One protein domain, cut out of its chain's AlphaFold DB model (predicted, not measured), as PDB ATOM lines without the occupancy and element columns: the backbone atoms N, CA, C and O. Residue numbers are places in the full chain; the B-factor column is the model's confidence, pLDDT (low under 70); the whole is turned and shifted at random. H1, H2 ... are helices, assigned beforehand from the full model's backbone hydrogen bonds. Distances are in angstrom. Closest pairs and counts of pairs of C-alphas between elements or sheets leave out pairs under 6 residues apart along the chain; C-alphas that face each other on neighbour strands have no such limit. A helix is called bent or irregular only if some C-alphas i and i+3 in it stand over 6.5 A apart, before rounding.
ATOM      1  N   GLN A  54     -11.590  27.389  21.978       84.06
ATOM      2  CA  GLN A  54     -10.792  27.809  23.133       84.06
ATOM      3  C   GLN A  54     -10.148  29.203  23.003       84.06
ATOM      4  O   GLN A  54      -9.304  29.564  23.830       84.06
ATOM      5  N   GLU A  55     -10.560  30.018  22.032       88.94
ATOM      6  CA  GLU A  55     -10.037  31.367  21.830       88.94
ATOM      7  C   GLU A  55     -10.710  32.373  22.766       88.94
ATOM      8  O   GLU A  55     -11.870  32.759  22.603       88.94
ATOM      9  N   VAL A  56      -9.955  32.831  23.769       87.75
ATOM     10  CA  VAL A  56     -10.460  33.773  24.781       87.75
ATOM     11  C   VAL A  56     -10.710  35.157  24.187       87.75
ATOM     12  O   VAL A  56     -11.663  35.827  24.581       87.75
ATOM     13  N   TRP A  57      -9.902  35.567  23.209       85.62
ATOM     14  CA  TRP A  57     -10.087  36.830  22.494       85.62
ATOM     15  C   TRP A  57     -11.431  36.894  21.782       85.62
ATOM     16  O   TRP A  57     -12.164  37.869  21.936       85.62
ATOM     17  N   LEU A  58     -11.784  35.828  21.063       86.88
ATOM     18  CA  LEU A  58     -13.046  35.746  20.338       86.88
ATOM     19  C   LEU A  58     -14.241  35.722  21.303       86.88
ATOM     20  O   LEU A  58     -15.230  36.419  21.080       86.88
ATOM     21  N   LEU A  59     -14.126  34.990  22.417       87.38
ATOM     22  CA  LEU A  59     -15.146  34.990  23.468       87.38
ATOM     23  C   LEU A  59     -15.350  36.386  24.071       87.38
ATOM     24  O   LEU A  59     -16.485  36.829  24.238       87.38
ATOM     25  N   SER A  60     -14.255  37.079  24.394       86.19
ATOM     26  CA  SER A  60     -14.291  38.422  24.975       86.19
ATOM     27  C   SER A  60     -14.869  39.442  23.994       86.19
ATOM     28  O   SER A  60     -15.675  40.282  24.394       86.19
ATOM     29  N   TYR A  61     -14.533  39.335  22.705       87.88
ATOM     30  CA  TYR A  61     -15.123  40.154  21.649       87.88
ATOM     31  C   TYR A  61     -16.647  39.993  21.598       87.88
ATOM     32  O   TYR A  61     -17.365  40.982  21.745       87.88
ATOM     33  N   TYR A  62     -17.148  38.754  21.489       88.38
ATOM     34  CA  TYR A  62     -18.591  38.501  21.485       88.38
ATOM     35  C   TYR A  62     -19.264  39.023  22.753       88.38
ATOM     36  O   TYR A  62     -20.277  39.711  22.670       88.38
ATOM     37  N   ASN A  63     -18.685  38.747  23.923       87.38
ATOM     38  CA  ASN A  63     -19.250  39.180  25.195       87.38
ATOM     39  C   ASN A  63     -19.364  40.711  25.291       87.38
ATOM     40  O   ASN A  63     -20.402  41.221  25.706       87.38
ATOM     41  N   ASN A  64     -18.335  41.452  24.872       87.31
ATOM     42  CA  ASN A  64     -18.357  42.916  24.896       87.31
ATOM     43  C   ASN A  64     -19.342  43.500  23.875       87.31
ATOM     44  O   ASN A  64     -20.086  44.416  24.219       87.31
ATOM     45  N   VAL A  65     -19.410  42.953  22.654       91.06
ATOM     46  CA  VAL A  65     -20.376  43.406  21.637       91.06
ATOM     47  C   VAL A  65     -21.811  43.181  22.113       91.06
ATOM     48  O   VAL A  65     -22.610  44.116  22.105       91.06
ATOM     49  N   TYR A  66     -22.134  41.978  22.601       90.12
ATOM     50  CA  TYR A  66     -23.459  41.700  23.156       90.12
ATOM     51  C   TYR A  66     -23.770  42.573  24.375       90.12
ATOM     52  O   TYR A  66     -24.895  43.050  24.499       90.12
ATOM     53  N   SER A  67     -22.781  42.846  25.233       89.00
ATOM     54  CA  SER A  67     -22.961  43.750  26.374       89.00
ATOM     55  C   SER A  67     -23.367  45.146  25.910       89.00
ATOM     56  O   SER A  67     -24.357  45.666  26.404       89.00
ATOM     57  N   VAL A  68     -22.681  45.734  24.923       89.81
ATOM     58  CA  VAL A  68     -23.036  47.064  24.387       89.81
ATOM     59  C   VAL A  68     -24.462  47.078  23.828       89.81
ATOM     60  O   VAL A  68     -25.232  47.991  24.129       89.81
ATOM     61  N   VAL A  69     -24.836  46.049  23.062       93.25
ATOM     62  CA  VAL A  69     -26.180  45.932  22.473       93.25
ATOM     63  C   VAL A  69     -27.265  45.807  23.545       93.25
ATOM     64  O   VAL A  69     -28.332  46.386  23.380       93.25
ATOM     65  N   ILE A  70     -27.006  45.090  24.644       91.88
ATOM     66  CA  ILE A  70     -27.962  44.909  25.750       91.88
ATOM     67  C   ILE A  70     -28.008  46.140  26.671       91.88
ATOM     68  O   ILE A  70     -29.080  46.508  27.150       91.88
ATOM     69  N   PHE A  71     -26.874  46.807  26.910       88.75
ATOM     70  CA  PHE A  71     -26.796  47.975  27.795       88.75
ATOM     71  C   PHE A  71     -27.530  49.198  27.236       88.75
ATOM     72  O   PHE A  71     -28.118  49.947  28.011       88.75
ATOM     73  N   LEU A  72     -27.537  49.394  25.913       89.56
ATOM     74  CA  LEU A  72     -28.229  50.520  25.273       89.56
ATOM     75  C   LEU A  72     -29.739  50.581  25.588       89.56
ATOM     76  O   LEU A  72     -30.174  51.588  26.142       89.56
ATOM     77  N   PRO A  73     -30.558  49.550  25.296       90.25
ATOM     78  CA  PRO A  73     -31.980  49.570  25.632       90.25
ATOM     79  C   PRO A  73     -32.213  49.604  27.145       90.25
ATOM     80  O   PRO A  73     -33.150  50.262  27.594       90.25
ATOM     81  N   LEU A  74     -31.349  48.960  27.940       90.06
ATOM     82  CA  LEU A  74     -31.452  48.993  29.398       90.06
ATOM     83  C   LEU A  74     -31.329  50.426  29.936       90.06
ATOM     84  O   LEU A  74     -32.127  50.817  30.779       90.06
ATOM     85  N   LEU A  75     -30.398  51.221  29.398       89.44
ATOM     86  CA  LEU A  75     -30.179  52.617  29.784       89.44
ATOM     87  C   LEU A  75     -31.386  53.524  29.473       89.44
ATOM     88  O   LEU A  75     -31.673  54.452  30.230       89.44
ATOM     89  N   PHE A  76     -32.126  53.238  28.396       88.50
ATOM     90  CA  PHE A  76     -33.393  53.921  28.112       88.50
ATOM     91  C   PHE A  76     -34.505  53.500  29.077       88.50
ATOM     92  O   PHE A  76     -35.249  54.353  29.553       88.50
ATOM     93  N   ILE A  77     -34.610  52.204  29.387       92.94
ATOM     94  CA  ILE A  77     -35.651  51.663  30.274       92.94
ATOM     95  C   ILE A  77     -35.464  52.142  31.719       92.94
ATOM     96  O   ILE A  77     -36.449  52.443  32.387       92.94
ATOM     97  N   THR A  78     -34.223  52.242  32.206       89.81
ATOM     98  CA  THR A  78     -33.936  52.729  33.567       89.81
ATOM     99  C   THR A  78     -34.099  54.240  33.714       89.81
ATOM    100  O   THR A  78     -34.138  54.734  34.835       89.81
ATOM    101  N   GLY A  79     -34.208  54.981  32.605       88.12
ATOM    102  CA  GLY A  79     -34.369  56.434  32.634       88.12
ATOM    103  C   GLY A  79     -33.107  57.193  33.053       88.12
ATOM    104  O   GLY A  79     -33.209  58.336  33.477       88.12
ATOM    105  N   GLU A  80     -31.921  56.593  32.915       88.69
ATOM    106  CA  GLU A  80     -30.639  57.198  33.327       88.69
ATOM    107  C   GLU A  80     -30.074  58.188  32.288       88.69
ATOM    108  O   GLU A  80     -29.122  58.919  32.560       88.69
ATOM    109  N   VAL A  81     -30.671  58.254  31.090       88.12
ATOM    110  CA  VAL A  81     -30.249  59.154  29.998       88.12
ATOM    111  C   VAL A  81     -30.165  60.624  30.442       88.12
ATOM    112  O   VAL A  81     -29.131  61.248  30.189       88.12
ATOM    113  N   PRO A  82     -31.187  61.214  31.101       88.06
ATOM    114  CA  PRO A  82     -31.134  62.614  31.508       88.06
ATOM    115  C   PRO A  82     -30.040  62.862  32.550       88.06
ATOM    116  O   PRO A  82     -29.339  63.863  32.444       88.06
ATOM    117  N   THR A  83     -29.843  61.929  33.489       88.62
ATOM    118  CA  THR A  83     -28.801  61.995  34.529       88.62
ATOM    119  C   THR A  83     -27.400  62.045  33.921       88.62
ATOM    120  O   THR A  83     -26.566  62.849  34.342       88.62
ATOM    121  N   VAL A  84     -27.143  61.216  32.902       86.94
ATOM    122  CA  VAL A  84     -25.859  61.183  32.185       86.94
ATOM    123  C   VAL A  84     -25.630  62.482  31.413       86.94
ATOM    124  O   VAL A  84     -24.542  63.052  31.485       86.94
ATOM    125  N   LEU A  85     -26.648  62.987  30.708       87.81
ATOM    126  CA  LEU A  85     -26.538  64.222  29.923       87.81
ATOM    127  C   LEU A  85     -26.406  65.476  30.796       87.81
ATOM    128  O   LEU A  85     -25.740  66.427  30.394       87.81
ATOM    129  N   SER A  86     -27.001  65.483  31.990       91.12
ATOM    130  CA  SER A  86     -26.887  66.589  32.946       91.12
ATOM    131  C   SER A  86     -25.621  66.528  33.808       91.12
ATOM    132  O   SER A  86     -25.452  67.352  34.709       91.12
ATOM    133  N   TYR A  87     -24.744  65.543  33.596       89.50
ATOM    134  CA  TYR A  87     -23.558  65.375  34.425       89.50
ATOM    135  C   TYR A  87     -22.555  66.513  34.194       89.50
ATOM    136  O   TYR A  87     -22.035  66.708  33.097       89.50
ATOM    137  N   LYS A  88     -22.246  67.251  35.268       89.62
ATOM    138  CA  LYS A  88     -21.436  68.481  35.240       89.62
ATOM    139  C   LYS A  88     -20.085  68.328  34.526       89.62
ATOM    140  O   LYS A  88     -19.655  69.254  33.850       89.62
ATOM    141  N   TYR A  89     -19.430  67.178  34.680       90.75
ATOM    142  CA  TYR A  89     -18.071  66.939  34.183       90.75
ATOM    143  C   TYR A  89     -18.029  66.157  32.862       90.75
ATOM    144  O   TYR A  89     -16.953  65.756  32.426       90.75
ATOM    145  N   LEU A  90     -19.174  65.942  32.199       88.50
ATOM    146  CA  LEU A  90     -19.259  65.136  30.974       88.50
ATOM    147  C   LEU A  90     -18.378  65.686  29.837       88.50
ATOM    148  O   LEU A  90     -17.873  64.921  29.024       88.50
ATOM    149  N   GLY A  91     -18.180  67.004  29.774       88.81
ATOM    150  CA  GLY A  91     -17.320  67.649  28.775       88.81
ATOM    151  C   GLY A  91     -15.838  67.725  29.157       88.81
ATOM    152  O   GLY A  91     -15.030  68.177  28.349       88.81
ATOM    153  N   GLU A  92     -15.457  67.328  30.374       94.00
ATOM    154  CA  GLU A  92     -14.097  67.533  30.870       94.00
ATOM    155  C   GLU A  92     -13.153  66.397  30.459       94.00
ATOM    156  O   GLU A  92     -13.468  65.212  30.569       94.00
ATOM    157  N   LEU A  93     -11.944  66.754  30.014       94.06
ATOM    158  CA  LEU A  93     -10.968  65.782  29.513       94.06
ATOM    159  C   LEU A  93     -10.553  64.763  30.583       94.06
ATOM    160  O   LEU A  93     -10.395  63.584  30.275       94.06
ATOM    161  N   TRP A  94     -10.394  65.191  31.840       91.50
ATOM    162  CA  TRP A  94     -10.004  64.281  32.921       91.50
ATOM    163  C   TRP A  94     -11.048  63.180  33.136       91.50
ATOM    164  O   TRP A  94     -10.674  62.046  33.425       91.50
ATOM    165  N   PHE A  95     -12.336  63.496  32.953       91.94
ATOM    166  CA  PHE A  95     -13.424  62.537  33.098       91.94
ATOM    167  C   PHE A  95     -13.323  61.456  32.018       91.94
ATOM    168  O   PHE A  95     -13.340  60.268  32.335       91.94
ATOM    169  N   TRP A  96     -13.099  61.844  30.759       93.25
ATOM    170  CA  TRP A  96     -12.885  60.900  29.657       93.25
ATOM    171  C   TRP A  96     -11.592  60.096  29.789       93.25
ATOM    172  O   TRP A  96     -11.582  58.914  29.453       93.25
ATOM    173  N   LEU A  97     -10.517  60.690  30.313       93.81
ATOM    174  CA  LEU A  97      -9.287  59.957  30.614       93.81
ATOM    175  C   LEU A  97      -9.517  58.920  31.721       93.81
ATOM    176  O   LEU A  97      -9.116  57.769  31.568       93.81
ATOM    177  N   ALA A  98     -10.212  59.284  32.800       89.94
ATOM    178  CA  ALA A  98     -10.579  58.354  33.866       89.94
ATOM    179  C   ALA A  98     -11.505  57.235  33.356       89.94
ATOM    180  O   ALA A  98     -11.331  56.063  33.707       89.94
ATOM    181  N   LEU A  99     -12.450  57.566  32.474       91.06
ATOM    182  CA  LEU A  99     -13.355  56.605  31.846       91.06
ATOM    183  C   LEU A  99     -12.609  55.674  30.876       91.06
ATOM    184  O   LEU A  99     -12.824  54.466  30.895       91.06
ATOM    185  N   GLY A 100     -11.655  56.195  30.103       92.94
ATOM    186  CA  GLY A 100     -10.791  55.405  29.225       92.94
ATOM    187  C   GLY A 100      -9.878  54.450  29.997       92.94
ATOM    188  O   GLY A 100      -9.801  53.266  29.666       92.94
ATOM    189  N   VAL A 101      -9.233  54.928  31.068       92.25
ATOM    190  CA  VAL A 101      -8.385  54.095  31.938       92.25
ATOM    191  C   VAL A 101      -9.213  53.021  32.641       92.25
ATOM    192  O   VAL A 101      -8.817  51.857  32.658       92.25
ATOM    193  N   SER A 102     -10.383  53.369  33.185       89.00
ATOM    194  CA  SER A 102     -11.259  52.386  33.833       89.00
ATOM    195  C   SER A 102     -11.822  51.364  32.839       89.00
ATOM    196  O   SER A 102     -11.861  50.178  33.163       89.00
ATOM    197  N   GLY A 103     -12.150  51.776  31.609       88.12
ATOM    198  CA  GLY A 103     -12.545  50.885  30.517       88.12
ATOM    199  C   GLY A 103     -11.437  49.910  30.109       88.12
ATOM    200  O   GLY A 103     -11.689  48.708  30.010       88.12
ATOM    201  N   LEU A 104     -10.197  50.388  29.954       89.00
ATOM    202  CA  LEU A 104      -9.035  49.541  29.659       89.00
ATOM    203  C   LEU A 104      -8.785  48.520  30.778       89.00
ATOM    204  O   LEU A 104      -8.618  47.328  30.511       89.00
ATOM    205  N   CYS A 105      -8.808  48.971  32.034       86.06
ATOM    206  CA  CYS A 105      -8.690  48.097  33.199       86.06
ATOM    207  C   CYS A 105      -9.834  47.075  33.257       86.06
ATOM    208  O   CYS A 105      -9.588  45.896  33.509       86.06
ATOM    209  N   GLY A 106     -11.072  47.492  32.985       84.38
ATOM    210  CA  GLY A 106     -12.244  46.618  32.946       84.38
ATOM    211  C   GLY A 106     -12.129  45.535  31.873       84.38
ATOM    212  O   GLY A 106     -12.339  44.355  32.164       84.38
ATOM    213  N   PHE A 107     -11.704  45.908  30.664       85.44
ATOM    214  CA  PHE A 107     -11.442  44.965  29.577       85.44
ATOM    215  C   PHE A 107     -10.345  43.960  29.951       85.44
ATOM    216  O   PHE A 107     -10.538  42.751  29.805       85.44
ATOM    217  N   ALA A 108      -9.224  44.438  30.501       85.00
ATOM    218  CA  ALA A 108      -8.128  43.583  30.951       85.00
ATOM    219  C   ALA A 108      -8.578  42.599  32.045       85.00
ATOM    220  O   ALA A 108      -8.267  41.410  31.971       85.00
ATOM    221  N   ILE A 109      -9.369  43.058  33.023       85.31
ATOM    222  CA  ILE A 109      -9.954  42.196  34.060       85.31
ATOM    223  C   ILE A 109     -10.857  41.134  33.430       85.31
ATOM    224  O   ILE A 109     -10.764  39.964  33.809       85.31
ATOM    225  N   GLY A 110     -11.703  41.506  32.465       85.12
ATOM    226  CA  GLY A 110     -12.574  40.571  31.753       85.12
ATOM    227  C   GLY A 110     -11.785  39.502  30.990       85.12
ATOM    228  O   GLY A 110     -12.072  38.309  31.114       85.12
ATOM    229  N   TYR A 111     -10.742  39.912  30.266       86.50
ATOM    230  CA  TYR A 111      -9.854  39.012  29.529       86.50
ATOM    231  C   TYR A 111      -9.101  38.045  30.454       86.50
ATOM    232  O   TYR A 111      -9.141  36.830  30.248       86.50
ATOM    233  N   VAL A 112      -8.469  38.558  31.517       86.94
ATOM    234  CA  VAL A 112      -7.746  37.737  32.505       86.94
ATOM    235  C   VAL A 112      -8.697  36.794  33.235       86.94
ATOM    236  O   VAL A 112      -8.342  35.644  33.474       86.94
ATOM    237  N   THR A 113      -9.921  37.227  33.532       86.31
ATOM    238  CA  THR A 113     -10.956  36.374  34.132       86.31
ATOM    239  C   THR A 113     -11.303  35.198  33.221       86.31
ATOM    240  O   THR A 113     -11.298  34.047  33.661       86.31
ATOM    241  N   ALA A 114     -11.544  35.453  31.934       85.44
ATOM    242  CA  ALA A 114     -11.842  34.398  30.972       85.44
ATOM    243  C   ALA A 114     -10.644  33.449  30.764       85.44
ATOM    244  O   ALA A 114     -10.831  32.231  30.715       85.44
ATOM    245  N   LEU A 115      -9.411  33.971  30.734       86.56
ATOM    246  CA  LEU A 115      -8.190  33.156  30.732       86.56
ATOM    247  C   LEU A 115      -8.057  32.306  31.998       86.56
ATOM    248  O   LEU A 115      -7.751  31.119  31.910       86.56
ATOM    249  N   GLN A 116      -8.307  32.884  33.171       84.81
ATOM    250  CA  GLN A 116      -8.246  32.175  34.440       84.81
ATOM    251  C   GLN A 116      -9.246  31.020  34.452       84.81
ATOM    252  O   GLN A 116      -8.875  29.896  34.783       84.81
ATOM    253  N   ILE A 117     -10.490  31.256  34.030       86.31
ATOM    254  CA  ILE A 117     -11.514  30.209  33.905       86.31
ATOM    255  C   ILE A 117     -11.090  29.156  32.868       86.31
ATOM    256  O   ILE A 117     -11.266  27.958  33.107       86.31
ATOM    257  N   LYS A 118     -10.489  29.570  31.742       86.00
ATOM    258  CA  LYS A 118      -9.955  28.663  30.713       86.00
ATOM    259  C   LYS A 118      -8.920  27.699  31.284       86.00
ATOM    260  O   LYS A 118      -9.083  26.496  31.098       86.00
ATOM    261  N   VAL A 119      -7.889  28.202  31.961       87.25
ATOM    262  CA  VAL A 119      -6.773  27.372  32.456       87.25
ATOM    263  C   VAL A 119      -7.088  26.668  33.776       87.25
ATOM    264  O   VAL A 119      -6.441  25.685  34.115       87.25
ATOM    265  N   THR A 120      -8.101  27.135  34.508       87.88
ATOM    266  CA  THR A 120      -8.549  26.530  35.767       87.88
ATOM    267  C   THR A 120     -10.001  26.040  35.666       87.88
ATOM    268  O   THR A 120     -10.402  25.433  34.667       87.88
ATOM    269  N   SER A 121     -10.805  26.274  36.702       83.44
ATOM    270  CA  SER A 121     -12.219  25.931  36.771       83.44
ATOM    271  C   SER A 121     -13.042  27.148  37.215       83.44
ATOM    272  O   SER A 121     -12.501  28.041  37.875       83.44
ATOM    273  N   PRO A 122     -14.356  27.176  36.928       75.31
ATOM    274  CA  PRO A 122     -15.264  28.182  37.486       75.31
ATOM    275  C   PRO A 122     -15.171  28.293  39.017       75.31
ATOM    276  O   PRO A 122     -15.185  29.390  39.569       75.31
ATOM    277  N   LEU A 123     -14.982  27.160  39.706       70.94
ATOM    278  CA  LEU A 123     -14.793  27.119  41.157       70.94
ATOM    279  C   LEU A 123     -13.493  27.819  41.587       70.94
ATOM    280  O   LEU A 123     -13.497  28.604  42.532       70.94
ATOM    281  N   THR A 124     -12.386  27.570  40.884       79.06
ATOM    282  CA  THR A 124     -11.082  28.190  41.171       79.06
ATOM    283  C   THR A 124     -11.113  29.701  40.946       79.06
ATOM    284  O   THR A 124     -10.551  30.446  41.748       79.06
ATOM    285  N   HIS A 125     -11.804  30.168  39.900       79.56
ATOM    286  CA  HIS A 125     -12.003  31.598  39.669       79.56
ATOM    287  C   HIS A 125     -12.786  32.255  40.812       79.56
ATOM    288  O   HIS A 125     -12.358  33.292  41.315       79.56
ATOM    289  N   ASN A 126     -13.862  31.627  41.297       77.00
ATOM    290  CA  ASN A 126     -14.617  32.158  42.436       77.00
ATOM    291  C   ASN A 126     -13.748  32.276  43.701       77.00
ATOM    292  O   ASN A 126     -13.788  33.303  44.373       77.00
ATOM    293  N   ILE A 127     -12.911  31.275  43.997       75.56
ATOM    294  CA  ILE A 127     -11.967  31.331  45.129       75.56
ATOM    295  C   ILE A 127     -10.955  32.476  44.946       75.56
ATOM    296  O   ILE A 127     -10.679  33.226  45.883       75.56
ATOM    297  N   SER A 128     -10.430  32.657  43.732       78.69
ATOM    298  CA  SER A 128      -9.535  33.774  43.411       78.69
ATOM    299  C   SER A 128     -10.221  35.138  43.520       78.69
ATOM    300  O   SER A 128      -9.561  36.116  43.870       78.69
ATOM    301  N   GLY A 129     -11.521  35.218  43.229       77.75
ATOM    302  CA  GLY A 129     -12.331  36.419  43.424       77.75
ATOM    303  C   GLY A 129     -12.364  36.841  44.892       77.75
ATOM    304  O   GLY A 129     -12.128  38.010  45.202       77.75
ATOM    305  N   THR A 130     -12.540  35.883  45.804       77.19
ATOM    306  CA  THR A 130     -12.453  36.133  47.250       77.19
ATOM    307  C   THR A 130     -11.062  36.623  47.654       77.19
ATOM    308  O   THR A 130     -10.949  37.604  48.384       77.19
ATOM    309  N   ALA A 131      -9.994  36.012  47.126       77.75
ATOM    310  CA  ALA A 131      -8.625  36.459  47.395       77.75
ATOM    311  C   ALA A 131      -8.375  37.903  46.920       77.75
ATOM    312  O   ALA A 131      -7.784  38.696  47.654       77.75
ATOM    313  N   LYS A 132      -8.876  38.279  45.734       83.81
ATOM    314  CA  LYS A 132      -8.821  39.661  45.226       83.81
ATOM    315  C   LYS A 132      -9.504  40.638  46.189       83.81
ATOM    316  O   LYS A 132      -8.929  41.683  46.483       83.81
ATOM    317  N   ALA A 133     -10.695  40.303  46.688       78.44
ATOM    318  CA  ALA A 133     -11.413  41.140  47.648       78.44
ATOM    319  C   ALA A 133     -10.630  41.301  48.963       78.44
ATOM    320  O   ALA A 133     -10.509  42.412  49.470       78.44
ATOM    321  N   CYS A 134     -10.016  40.228  49.474       78.56
ATOM    322  CA  CYS A 134      -9.146  40.306  50.650       78.56
ATOM    323  C   CYS A 134      -7.956  41.250  50.426       78.56
ATOM    324  O   CYS A 134      -7.684  42.098  51.273       78.56
ATOM    325  N   VAL A 135      -7.272  41.139  49.280       81.81
ATOM    326  CA  VAL A 135      -6.159  42.035  48.921       81.81
ATOM    327  C   VAL A 135      -6.631  43.487  48.840       81.81
ATOM    328  O   VAL A 135      -5.963  44.372  49.369       81.81
ATOM    329  N   GLN A 136      -7.798  43.735  48.240       78.50
ATOM    330  CA  GLN A 136      -8.388  45.071  48.164       78.50
ATOM    331  C   GLN A 136      -8.627  45.667  49.558       78.50
ATOM    332  O   GLN A 136      -8.277  46.822  49.790       78.50
ATOM    333  N   THR A 137      -9.156  44.880  50.496       83.56
ATOM    334  CA  THR A 137      -9.346  45.317  51.886       83.56
ATOM    335  C   THR A 137      -8.018  45.616  52.572       83.56
ATOM    336  O   THR A 137      -7.899  46.640  53.234       83.56
ATOM    337  N   VAL A 138      -6.995  44.771  52.397       82.75
ATOM    338  CA  VAL A 138      -5.666  45.008  52.988       82.75
ATOM    339  C   VAL A 138      -5.061  46.309  52.465       82.75
ATOM    340  O   VAL A 138      -4.603  47.121  53.263       82.75
ATOM    341  N   ILE A 139      -5.100  46.541  51.150       83.69
ATOM    342  CA  ILE A 139      -4.594  47.781  50.543       83.69
ATOM    343  C   ILE A 139      -5.361  48.994  51.081       83.69
ATOM    344  O   ILE A 139      -4.738  49.979  51.469       83.69
ATOM    345  N   ALA A 140      -6.694  48.920  51.159       84.19
ATOM    346  CA  ALA A 140      -7.511  49.995  51.715       84.19
ATOM    347  C   ALA A 140      -7.137  50.300  53.175       84.19
ATOM    348  O   ALA A 140      -6.936  51.459  53.534       84.19
ATOM    349  N   THR A 141      -6.955  49.269  54.003       82.19
ATOM    350  CA  THR A 141      -6.509  49.430  55.391       82.19
ATOM    351  C   THR A 141      -5.116  50.056  55.459       82.19
ATOM    352  O   THR A 141      -4.917  51.002  56.208       82.19
ATOM    353  N   VAL A 142      -4.154  49.604  54.653       84.12
ATOM    354  CA  VAL A 142      -2.789  50.165  54.652       84.12
ATOM    355  C   VAL A 142      -2.759  51.626  54.185       84.12
ATOM    356  O   VAL A 142      -1.951  52.408  54.675       84.12
ATOM    357  N   LEU A 143      -3.631  52.025  53.259       85.12
ATOM    358  CA  LEU A 143      -3.662  53.401  52.754       85.12
ATOM    359  C   LEU A 143      -4.453  54.362  53.650       85.12
ATOM    360  O   LEU A 143      -4.160  55.554  53.662       85.12
ATOM    361  N   SER A 144      -5.471  53.878  54.365       82.69
ATOM    362  CA  SER A 144      -6.417  54.740  55.089       82.69
ATOM    363  C   SER A 144      -6.339  54.635  56.612       82.69
ATOM    364  O   SER A 144      -6.909  55.478  57.306       82.69
ATOM    365  N   TYR A 145      -5.665  53.626  57.169       80.44
ATOM    366  CA  TYR A 145      -5.711  53.379  58.606       80.44
ATOM    367  C   TYR A 145      -4.662  54.189  59.378       80.44
ATOM    368  O   TYR A 145      -3.456  54.020  59.228       80.44
TER     369      TYR A 145
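Overview. This is residues 54 to 145 of the 245 residues of the protein "Putative gdp-fucose transporter" of Lutzomyia longipalpis (UniProt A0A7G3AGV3). Three long helices, H1, H3 and H4, splay like an open fan from one shared end, where the first residues of H1 and of H4 meet the last part of H3. Residues 78 to 92, with the short helix H2, bridge the wide gap between the far ends of H1 and H3, while residues 130 to 145, mostly H4, stick out as a free arm. The printed part has 92 residues with four named helices, in the order H1, H2, H3, H4, and no named strand; its class is all helix. It is loose, with a radius of gyration of the C-alphas of 17.2 A and spans of 43 by 42 by 24 A.

Along the chain. H1, residues 56 to 77, begins at C-alpha 56 (-10.460, 33.773, 24.781) and is 31.4 A long from first to last C-alpha. It is neither bent nor irregular, but only just: C-alphas 70 and 73 are 6.2 A apart. H2, residues 81 to 85, measures 6.3 A. H3, residues 93 to 119, measures 38.8 A and begins at C-alpha 93 (-10.968, 65.782, 29.513). H4, residues 122 to 144, measures 33.1 A and ends at C-alpha 144 (-6.417, 54.740, 55.089).

Arrangement. H1, with residues 56 to 60 alone, touches residues 110 to 118 of H3; the closest C-alphas, of Val 56 and Ala 114, are 6.4 A apart. They run opposite ways at a steep tilt of 50 degrees. H1 and H2 are close but not clearly touching, with C-alphas 75 and 81 6.5 A apart. H2 and H3 are apart. H3 and H4 form a helical hairpin, opposite ways at a steep tilt of 39 degrees; residues 113 to 117 touch residues 124 to 125, and the closest C-alphas, of Ile 117 and His 125, are 5.9 A apart. H4 is apart from H1 and H2. In H2, H3 and H4 every O i to N i+4 pair is within hydrogen-bond range; in H1, 17 of 18 are.

Size, cuts and confidence. The two C-alphas farthest apart, of Ser 86 and Thr 120, are 44.1 A apart. The printed part has no cut and no long link. Its mean pLDDT is 86.4, and no printed residue is under 70.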